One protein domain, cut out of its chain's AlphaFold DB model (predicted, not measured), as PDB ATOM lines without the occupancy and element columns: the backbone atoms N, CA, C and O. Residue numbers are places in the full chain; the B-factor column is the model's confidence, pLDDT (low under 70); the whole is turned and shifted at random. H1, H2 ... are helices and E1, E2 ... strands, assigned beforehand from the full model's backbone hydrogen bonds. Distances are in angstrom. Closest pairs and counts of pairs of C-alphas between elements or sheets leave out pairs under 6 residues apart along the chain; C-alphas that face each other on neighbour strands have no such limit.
ATOM      1  N   GLN A  23     198.327 138.208 172.441       81.56
ATOM      2  CA  GLN A  23     197.487 138.267 171.249       81.56
ATOM      3  C   GLN A  23     196.054 138.616 171.641       81.56
ATOM      4  O   GLN A  23     195.529 138.097 172.627       81.56
ATOM      5  N   TYR A  24     195.397 139.443 170.830       82.19
ATOM      6  CA  TYR A  24     194.045 139.938 171.087       82.19
ATOM      7  C   TYR A  24     193.061 139.530 169.981       82.19
ATOM      8  O   TYR A  24     193.436 139.339 168.822       82.19
ATOM      9  N   LEU A  25     191.786 139.411 170.350       82.12
ATOM     10  CA  LEU A  25     190.634 139.126 169.492       82.12
ATOM     11  C   LEU A  25     189.592 140.231 169.672       82.12
ATOM     12  O   LEU A  25     189.405 140.705 170.787       82.12
ATOM     13  N   ASN A  26     188.864 140.581 168.612       81.94
ATOM     14  CA  ASN A  26     187.724 141.514 168.690       81.94
ATOM     15  C   ASN A  26     186.377 140.786 168.829       81.94
ATOM     16  O   ASN A  26     185.340 141.398 169.064       81.94
ATOM     17  N   TYR A  27     186.387 139.467 168.637       84.06
ATOM     18  CA  TYR A  27     185.217 138.619 168.781       84.06
ATOM     19  C   TYR A  27     185.629 137.235 169.268       84.06
ATOM     20  O   TYR A  27     186.555 136.620 168.724       84.06
ATOM     21  N   CYS A  28     184.900 136.727 170.252       89.25
ATOM     22  CA  CYS A  28     185.004 135.351 170.708       89.25
ATOM     23  C   CYS A  28     183.611 134.836 171.044       89.25
ATOM     24  O   CYS A  28     182.897 135.450 171.830       89.25
ATOM     25  N   LYS A  29     183.252 133.681 170.485       92.94
ATOM     26  CA  LYS A  29     182.051 132.933 170.856       92.94
ATOM     27  C   LYS A  29     182.416 131.490 171.143       92.94
ATOM     28  O   LYS A  29     182.863 130.788 170.240       92.94
ATOM     29  N   VAL A  30     182.188 131.047 172.369       95.19
ATOM     30  CA  VAL A  30     182.318 129.658 172.810       95.19
ATOM     31  C   VAL A  30     180.919 129.090 172.998       95.19
ATOM     32  O   VAL A  30     180.088 129.666 173.699       95.19
ATOM     33  N   TYR A  31     180.640 127.967 172.348       95.12
ATOM     34  CA  TYR A  31     179.321 127.349 172.395       95.12
ATOM     35  C   TYR A  31     179.408 125.829 172.300       95.12
ATOM     36  O   TYR A  31     180.306 125.270 171.668       95.12
ATOM     37  N   ASN A  32     178.425 125.160 172.887       96.62
ATOM     38  CA  ASN A  32     178.157 123.751 172.660       96.62
ATOM     39  C   ASN A  32     177.033 123.632 171.613       96.62
ATOM     40  O   ASN A  32     175.937 124.147 171.851       96.62
ATOM     41  N   PRO A  33     177.230 122.915 170.490       91.19
ATOM     42  CA  PRO A  33     176.218 122.780 169.438       91.19
ATOM     43  C   PRO A  33     174.857 122.228 169.896       91.19
ATOM     44  O   PRO A  33     173.856 122.450 169.224       91.19
ATOM     45  N   LYS A  34     174.808 121.498 171.018       91.75
ATOM     46  CA  LYS A  34     173.587 120.906 171.586       91.75
ATOM     47  C   LYS A  34     172.961 121.728 172.715       91.75
ATOM     48  O   LYS A  34     171.802 121.481 173.038       91.75
ATOM     49  N   LYS A  35     173.716 122.619 173.366       91.62
ATOM     50  CA  LYS A  35     173.278 123.323 174.590       91.62
ATOM     51  C   LYS A  35     173.159 124.833 174.426       91.62
ATOM     52  O   LYS A  35     172.310 125.425 175.077       91.62
ATOM     53  N   GLY A  36     173.923 125.429 173.513       90.25
ATOM     54  CA  GLY A  36     173.883 126.863 173.246       90.25
ATOM     55  C   GLY A  36     175.202 127.562 173.557       90.25
ATOM     56  O   GLY A  36     176.270 126.949 173.530       90.25
ATOM     57  N   ILE A  37     175.116 128.874 173.758       91.94
ATOM     58  CA  ILE A  37     176.257 129.772 173.953       91.94
ATOM     59  C   ILE A  37     176.670 129.746 175.424       91.94
ATOM     60  O   ILE A  37     175.839 129.996 176.288       91.94
ATOM     61  N   GLU A  38     177.954 129.506 175.679       92.94
ATOM     62  CA  GLU A  38     178.549 129.576 177.023       92.94
ATOM     63  C   GLU A  38     179.264 130.902 177.265       92.94
ATOM     64  O   GLU A  38     179.325 131.410 178.383       92.94
ATOM     65  N   TYR A  39     179.821 131.477 176.203       92.44
ATOM     66  CA  TYR A  39     180.462 132.778 176.254       92.44
ATOM     67  C   TYR A  39     180.397 133.438 174.885       92.44
ATOM     68  O   TYR A  39     180.673 132.802 173.869       92.44
ATOM     69  N   GLU A  40     180.061 134.720 174.849       91.38
ATOM     70  CA  GLU A  40     180.140 135.532 173.644       91.38
ATOM     71  C   GLU A  40     180.527 136.958 174.022       91.38
ATOM     72  O   GLU A  40     179.939 137.556 174.920       91.38
ATOM     73  N   THR A  41     181.534 137.490 173.339       83.88
ATOM     74  CA  THR A  41     181.921 138.893 173.438       83.88
ATOM     75  C   THR A  41     182.161 139.485 172.061       83.88
ATOM     76  O   THR A  41     182.629 138.810 171.139       83.88
ATOM     77  N   HIS A  42     181.859 140.775 171.960       83.25
ATOM     78  CA  HIS A  42     182.060 141.623 170.789       83.25
ATOM     79  C   HIS A  42     183.076 142.742 171.068       83.25
ATOM     80  O   HIS A  42     183.121 143.728 170.340       83.25
ATOM     81  N   THR A  43     183.850 142.614 172.146       77.50
ATOM     82  CA  THR A  43     184.874 143.580 172.548       77.50
ATOM     83  C   THR A  43     186.267 142.967 172.473       77.50
ATOM     84  O   THR A  43     186.430 141.743 172.389       77.50
ATOM     85  N   LYS A  44     187.287 143.832 172.498       81.44
ATOM     86  CA  LYS A  44     188.690 143.419 172.509       81.44
ATOM     87  C   LYS A  44     188.989 142.608 173.771       81.44
ATOM     88  O   LYS A  44     188.879 143.118 174.881       81.44
ATOM     89  N   ILE A  45     189.404 141.359 173.596       83.75
ATOM     90  CA  ILE A  45     189.833 140.462 174.675       83.75
ATOM     91  C   ILE A  45     191.128 139.751 174.293       83.75
ATOM     92  O   ILE A  45     191.452 139.646 173.109       83.75
ATOM     93  N   SER A  46     191.871 139.227 175.266       87.06
ATOM     94  CA  SER A  46     193.028 138.388 174.953       87.06
ATOM     95  C   SER A  46     192.588 137.027 174.395       87.06
ATOM     96  O   SER A  46     191.529 136.485 174.737       87.06
ATOM     97  N   VAL A  47     193.414 136.449 173.522       86.81
ATOM     98  CA  VAL A  47     193.218 135.091 172.989       86.81
ATOM     99  C   VAL A  47     193.097 134.080 174.129       86.81
ATOM    100  O   VAL A  47     192.259 133.177 174.076       86.81
ATOM    101  N   ASP A  48     193.900 134.246 175.175       91.31
ATOM    102  CA  ASP A  48     193.931 133.321 176.303       91.31
ATOM    103  C   ASP A  48     192.658 133.395 177.145       91.31
ATOM    104  O   ASP A  48     192.180 132.362 177.614       91.31
ATOM    105  N   PHE A  49     192.020 134.564 177.231       90.06
ATOM    106  CA  PHE A  49     190.704 134.680 177.853       90.06
ATOM    107  C   PHE A  49     189.635 133.883 177.089       90.06
ATOM    108  O   PHE A  49     188.837 133.164 177.689       90.06
ATOM    109  N   CYS A  50     189.652 133.924 175.753       92.38
ATOM    110  CA  CYS A  50     188.745 133.107 174.941       92.38
ATOM    111  C   CYS A  50     189.026 131.599 175.101       92.38
ATOM    112  O   CYS A  50     188.096 130.795 175.215       92.38
ATOM    113  N   LYS A  51     190.307 131.204 175.159       94.88
ATOM    114  CA  LYS A  51     190.709 129.809 175.409       94.88
ATOM    115  C   LYS A  51     190.285 129.321 176.792       94.88
ATOM    116  O   LYS A  51     189.847 128.180 176.902       94.88
ATOM    117  N   TYR A  52     190.356 130.172 177.814       95.44
ATOM    118  CA  TYR A  52     189.895 129.843 179.162       95.44
ATOM    119  C   TYR A  52     188.419 129.412 179.162       95.44
ATOM    120  O   TYR A  52     188.073 128.365 179.713       95.44
ATOM    121  N   TYR A  53     187.547 130.159 178.478       95.56
ATOM    122  CA  TYR A  53     186.134 129.781 178.359       95.56
ATOM    123  C   TYR A  53     185.925 128.521 177.517       95.56
ATOM    124  O   TYR A  53     185.063 127.706 177.853       95.56
ATOM    125  N   LEU A  54     186.718 128.319 176.461       96.38
ATOM    126  CA  LEU A  54     186.686 127.077 175.686       96.38
ATOM    127  C   LEU A  54     187.042 125.865 176.555       96.38
ATOM    128  O   LEU A  54     186.346 124.854 176.507       96.38
ATOM    129  N   GLU A  55     188.088 125.971 177.375       97.00
ATOM    130  CA  GLU A  55     188.496 124.911 178.296       97.00
ATOM    131  C   GLU A  55     187.412 124.631 179.340       97.00
ATOM    132  O   GLU A  55     187.056 123.473 179.565       97.00
ATOM    133  N   LYS A  56     186.838 125.682 179.938       97.06
ATOM    134  CA  LYS A  56     185.735 125.555 180.897       97.06
ATOM    135  C   LYS A  56     184.535 124.828 180.280       97.06
ATOM    136  O   LYS A  56     184.055 123.856 180.856       97.06
ATOM    137  N   CYS A  57     184.118 125.240 179.084       96.38
ATOM    138  CA  CYS A  57     183.032 124.604 178.338       96.38
ATOM    139  C   CYS A  57     183.348 123.129 178.038       96.38
ATOM    140  O   CYS A  57     182.520 122.243 178.246       96.38
ATOM    141  N   ASN A  58     184.570 122.830 177.595       96.69
ATOM    142  CA  ASN A  58     184.984 121.464 177.291       96.69
ATOM    143  C   ASN A  58     185.036 120.556 178.527       96.69
ATOM    144  O   ASN A  58     184.728 119.372 178.401       96.69
ATOM    145  N   LYS A  59     185.364 121.087 179.712       97.06
ATOM    146  CA  LYS A  59     185.277 120.338 180.977       97.06
ATOM    147  C   LYS A  59     183.838 119.976 181.333       97.06
ATOM    148  O   LYS A  59     183.591 118.872 181.801       97.06
ATOM    149  N   GLU A  60     182.899 120.882 181.090       95.75
ATOM    150  CA  GLU A  60     181.481 120.661 181.378       95.75
ATOM    151  C   GLU A  60     180.815 119.711 180.376       95.75
ATOM    152  O   GLU A  60     179.978 118.884 180.740       95.75
ATOM    153  N   TYR A  61     181.217 119.790 179.108       94.50
ATOM    154  CA  TYR A  61     180.547 119.088 178.016       94.50
ATOM    155  C   TYR A  61     181.389 118.019 177.324       94.50
ATOM    156  O   TYR A  61     181.049 117.602 176.211       94.50
ATOM    157  N   ASP A  62     182.446 117.540 177.978       93.75
ATOM    158  CA  ASP A  62     183.277 116.430 177.503       93.75
ATOM    159  C   ASP A  62     183.847 116.705 176.097       93.75
ATOM    160  O   ASP A  62     183.591 115.991 175.128       93.75
ATOM    161  N   ASN A  63     184.568 117.824 175.982       91.75
ATOM    162  CA  ASN A  63     185.244 118.297 174.769       91.75
ATOM    163  C   ASN A  63     184.337 118.553 173.548       91.75
ATOM    164  O   ASN A  63     184.787 118.493 172.404       91.75
ATOM    165  N   LYS A  64     183.050 118.845 173.773       93.75
ATOM    166  CA  LYS A  64     182.060 119.086 172.702       93.75
ATOM    167  C   LYS A  64     181.835 120.561 172.371       93.75
ATOM    168  O   LYS A  64     180.866 120.881 171.680       93.75
ATOM    169  N   CYS A  65     182.677 121.464 172.862       95.62
ATOM    170  CA  CYS A  65     182.528 122.889 172.605       95.62
ATOM    171  C   CYS A  65     183.353 123.364 171.417       95.62
ATOM    172  O   CYS A  65     184.407 122.823 171.089       95.62
ATOM    173  N   VAL A  66     182.862 124.425 170.787       93.69
ATOM    174  CA  VAL A  66     183.476 125.077 169.635       93.69
ATOM    175  C   VAL A  66     183.695 126.545 169.974       93.69
ATOM    176  O   VAL A  66     182.809 127.195 170.527       93.69
ATOM    177  N   ALA A  67     184.864 127.076 169.614       92.62
ATOM    178  CA  ALA A  67     185.153 128.502 169.678       92.62
ATOM    179  C   ALA A  67     185.186 129.113 168.273       92.62
ATOM    180  O   ALA A  67     185.790 128.566 167.352       92.62
ATOM    181  N   LYS A  68     184.569 130.283 168.120       89.81
ATOM    182  CA  LYS A  68     184.699 131.166 166.962       89.81
ATOM    183  C   LYS A  68     185.467 132.404 167.398       89.81
ATOM    184  O   LYS A  68     184.920 133.249 168.100       89.81
ATOM    185  N   MET A  69     186.730 132.486 166.994       87.56
ATOM    186  CA  MET A  69     187.640 133.596 167.294       87.56
ATOM    187  C   MET A  69     187.807 134.450 166.044       87.56
ATOM    188  O   MET A  69     188.106 133.906 164.982       87.56
ATOM    189  N   ASN A  70     187.574 135.762 166.148       72.69
ATOM    190  CA  ASN A  70     187.600 136.692 165.008       72.69
ATOM    191  C   ASN A  70     186.759 136.220 163.802       72.69
ATOM    192  O   ASN A  70     187.022 136.592 162.659       72.69
ATOM    193  N   ALA A  71     185.746 135.382 164.042       53.75
ATOM    194  CA  ALA A  71     184.844 134.940 162.997       53.75
ATOM    195  C   ALA A  71     184.033 136.150 162.525       53.75
ATOM    196  O   ALA A  71     183.232 136.692 163.279       53.75
ATOM    197  N   TYR A  72     184.320 136.566 161.292       50.69
ATOM    198  CA  TYR A  72     183.601 137.515 160.446       50.69
ATOM    199  C   TYR A  72     182.323 138.094 161.079       50.69
ATOM    200  O   TYR A  72     181.238 137.517 160.974       50.69
ATOM    201  N   GLN A  73     182.433 139.249 161.738       52.03
ATOM    202  CA  GLN A  73     181.252 139.995 162.160       52.03
ATOM    203  C   GLN A  73     180.665 140.670 160.915       52.03
ATOM    204  O   GLN A  73     181.205 141.659 160.425       52.03
ATOM    205  N   GLY A  74     179.571 140.123 160.375       47.19
ATOM    206  CA  GLY A  74     178.957 140.597 159.123       47.19
ATOM    207  C   GLY A  74     178.614 142.095 159.094       47.19
ATOM    208  O   GLY A  74     178.555 142.690 158.020       47.19
ATOM    209  N   LEU A  75     178.465 142.729 160.261       49.28
ATOM    210  CA  LEU A  75     178.252 144.172 160.413       49.28
ATOM    211  C   LEU A  75     179.489 145.024 160.075       49.28
ATOM    212  O   LEU A  75     179.339 146.116 159.538       49.28
ATOM    213  N   TYR A  76     180.703 144.528 160.328       47.28
ATOM    214  CA  TYR A  76     181.934 145.315 160.158       47.28
ATOM    215  C   TYR A  76     182.461 145.305 158.717       47.28
ATOM    216  O   TYR A  76     183.263 146.159 158.363       47.28
ATOM    217  N   ASN A  77     181.989 144.377 157.876       44.56
ATOM    218  CA  ASN A  77     182.373 144.284 156.461       44.56
ATOM    219  C   ASN A  77     181.286 144.743 155.478       44.56
ATOM    220  O   ASN A  77     181.554 144.845 154.285       44.56
ATOM    221  N   THR A  78     180.060 145.010 155.935       48.47
ATOM    222  CA  THR A  78     178.988 145.515 155.055       48.47
ATOM    223  C   THR A  78     179.018 147.032 154.908       48.47
ATOM    224  O   THR A  78     178.557 147.550 153.893       48.47
ATOM    225  N   ASN A  79     179.578 147.757 155.880       53.88
ATOM    226  CA  ASN A  79     179.707 149.205 155.804       53.88
ATOM    227  C   ASN A  79     180.908 149.696 156.630       53.88
ATOM    228  O   ASN A  79     180.850 149.745 157.860       53.88
ATOM    229  N   ASN A  80     181.975 150.108 155.937       55.28
ATOM    230  CA  ASN A  80     183.185 150.654 156.560       55.28
ATOM    231  C   ASN A  80     182.882 151.826 157.506       55.28
ATOM    232  O   ASN A  80     183.538 151.948 158.533       55.28
ATOM    233  N   ALA A  81     181.866 152.649 157.224       61.38
ATOM    234  CA  ALA A  81     181.498 153.759 158.101       61.38
ATOM    235  C   ALA A  81     180.923 153.277 159.442       61.38
ATOM    236  O   ALA A  81     181.232 153.855 160.477       61.38
ATOM    237  N   LEU A  82     180.138 152.193 159.449       58.25
ATOM    238  CA  LEU A  82     179.601 151.591 160.678       58.25
ATOM    239  C   LEU A  82     180.708 150.956 161.527       58.25
ATOM    240  O   LEU A  82     180.718 151.127 162.745       58.25
ATOM    241  N   ALA A  83     181.667 150.287 160.882       56.84
ATOM    242  CA  ALA A  83     182.848 149.752 161.553       56.84
ATOM    243  C   ALA A  83     183.699 150.873 162.175       56.84
ATOM    244  O   ALA A  83     184.051 150.799 163.351       56.84
ATOM    245  N   THR A  84     183.973 151.939 161.415       60.84
ATOM    246  CA  THR A  84     184.726 153.106 161.894       60.84
ATOM    247  C   THR A  84     183.997 153.830 163.025       60.84
ATOM    248  O   THR A  84     184.631 154.166 164.018       60.84
ATOM    249  N   MET A  85     182.677 154.020 162.935       59.41
ATOM    250  CA  MET A  85     181.906 154.662 164.007       59.41
ATOM    251  C   MET A  85     181.946 153.864 165.310       59.41
ATOM    252  O   MET A  85     182.070 154.461 166.371       59.41
ATOM    253  N   HIS A  86     181.881 152.532 165.255       56.81
ATOM    254  CA  HIS A  86     181.955 151.711 166.464       56.81
ATOM    255  C   HIS A  86     183.344 151.753 167.122       56.81
ATOM    256  O   HIS A  86     183.441 151.805 168.344       56.81
ATOM    257  N   VAL A  87     184.415 151.767 166.320       57.69
ATOM    258  CA  VAL A  87     185.786 151.938 166.830       57.69
ATOM    259  C   VAL A  87     185.956 153.318 167.469       57.69
ATOM    260  O   VAL A  87     186.428 153.394 168.598       57.69
ATOM    261  N   LEU A  88     185.500 154.386 166.804       55.94
ATOM    262  CA  LEU A  88     185.553 155.752 167.342       55.94
ATOM    263  C   LEU A  88     184.752 155.898 168.644       55.94
ATOM    264  O   LEU A  88     185.208 156.550 169.576       55.94
ATOM    265  N   TYR A  89     183.584 155.258 168.734       52.62
ATOM    266  CA  TYR A  89     182.753 155.306 169.939       52.62
ATOM    267  C   TYR A  89     183.394 154.574 171.130       52.62
ATOM    268  O   TYR A  89     183.206 154.984 172.273       52.62
ATOM    269  N   ASN A  90     184.167 153.510 170.878       52.88
ATOM    270  CA  ASN A  90     184.919 152.813 171.926       52.88
ATOM    271  C   ASN A  90     186.175 153.596 172.354       52.88
ATOM    272  O   ASN A  90     186.448 153.664 173.550       52.88
ATOM    273  N   ASP A  91     186.881 154.250 171.422       52.50
ATOM    274  CA  ASP A  91     188.030 155.123 171.739       52.50
ATOM    275  C   ASP A  91     187.630 156.290 172.665       52.50
ATOM    276  O   ASP A  91     188.379 156.657 173.576       52.50
ATOM    277  N   ASP A  92     186.433 156.858 172.477       50.56
ATOM    278  CA  ASP A  92     185.912 157.924 173.342       50.56
ATOM    279  C   ASP A  92     185.528 157.422 174.747       50.56
ATOM    280  O   ASP A  92     185.662 158.165 175.722       50.56
ATOM    281  N   PHE A  93     185.106 156.160 174.885       46.59
ATOM    282  CA  PHE A  93     184.831 155.552 176.192       46.59
ATOM    283  C   PHE A  93     186.115 155.190 176.954       46.59
ATOM    284  O   PHE A  93     186.175 155.388 178.169       46.59
ATOM    285  N   ASP A  94     187.155 154.733 176.256       46.47
ATOM    286  CA  ASP A  94     188.451 154.397 176.860       46.47
ATOM    287  C   ASP A  94     189.263 155.651 177.253       46.47
ATOM    288  O   ASP A  94     190.077 155.606 178.180       46.47
ATOM    289  N   ARG A  95     189.007 156.809 176.621       50.06
ATOM    290  CA  ARG A  95     189.641 158.096 176.981       50.06
ATOM    291  C   ARG A  95     189.172 158.696 178.302       50.06
ATOM    292  O   ARG A  95     189.893 159.523 178.849       50.06
ATOM    293  N   LEU A  96     188.011 158.309 178.827       47.28
ATOM    294  CA  LEU A  96     187.507 158.854 180.096       47.28
ATOM    295  C   LEU A  96     188.216 158.283 181.341       47.28
ATOM    296  O   LEU A  96     187.927 158.737 182.446       47.28
TER     297      LEU A  96
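This is residues 23 to 96 of the 98 residues of an uncharacterized protein of Francisella tularensis (UniProt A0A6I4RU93). A small three-stranded sheet has one helix, H1, packed along one of its faces, while its other face is bare of named helices; beyond one end of this slab the chain turns through the short helix H2 into a long helix, H3, which is apart from the sheet and from H1. H2 and H3 make a corner, and residues 91 to 96 of H3 stick out free. The printed part has 74 residues with three named helices and three named strands, in the order E1, E2, H1, E3, H2, H3; the sheet runs E2, E1, E3, antiparallel, and the class is mixed, helices and strands. The whole is loose, with a radius of gyration of the C-alphas of 14.4 A and spans of 41 by 28 by 18 A.

The inner strand E1, residues 28 to 32, and the edge strand E2, residues 36 to 41, form an antiparallel hairpin, with N 30 and O 39 2.8 A apart, within hydrogen-bond range. E1 and the other edge strand, E3, residues 66 to 69, are antiparallel, with N 29 and O 68 2.9 A apart, within hydrogen-bond range. H1, residues 47 to 61, is on the sheet at a height of 8.5 A, the two making two layers, a helix on one face of a sheet. H1 lies over E1 and only just over E3, on which 3 of its 15 C-alphas fall, and runs along the strands, at 7 degrees to E1 on the local plane. The closest C-alphas of H1 and E1 are those of Leu 54 and Val 30, 5.8 A apart. E2, H1 and E3 form a split strand-helix-strand unit, two strands running the same way with E1 between them in the sheet; its crossover is right-handed. Residues 24 to 25 pair briefly with residues 45 to 46, antiparallel. H2, residues 74 to 78, and H3, residues 80 to 96, touch only at the corner by their link; their closest C-alphas are those of Tyr 76 and Ala 83, 4.7 A apart. Neither H2 nor H3 is on the sheet. Every O i to N i+4 pair is within hydrogen-bond range in H1 and H2, and 12 of 13 are in H3.

E1 begins at C-alpha 28 (185.004, 135.351, 170.708) and is 13.6 A long; E2 is 14.5 A and E3 9.8 A. H1 is 21.0 A long, from C-alpha 47 (193.218, 135.091, 172.989). H2 is 6.4 A long. H3 is 25.3 A long and ends at C-alpha 96 (187.507, 158.854, 180.096).

The two C-alphas farthest apart, those of Asp 62 and Leu 96, are 42.7 A apart. The printed part has no cut, and the five links between its named elements are tight. Residues 71 to 96 have pLDDT under 70.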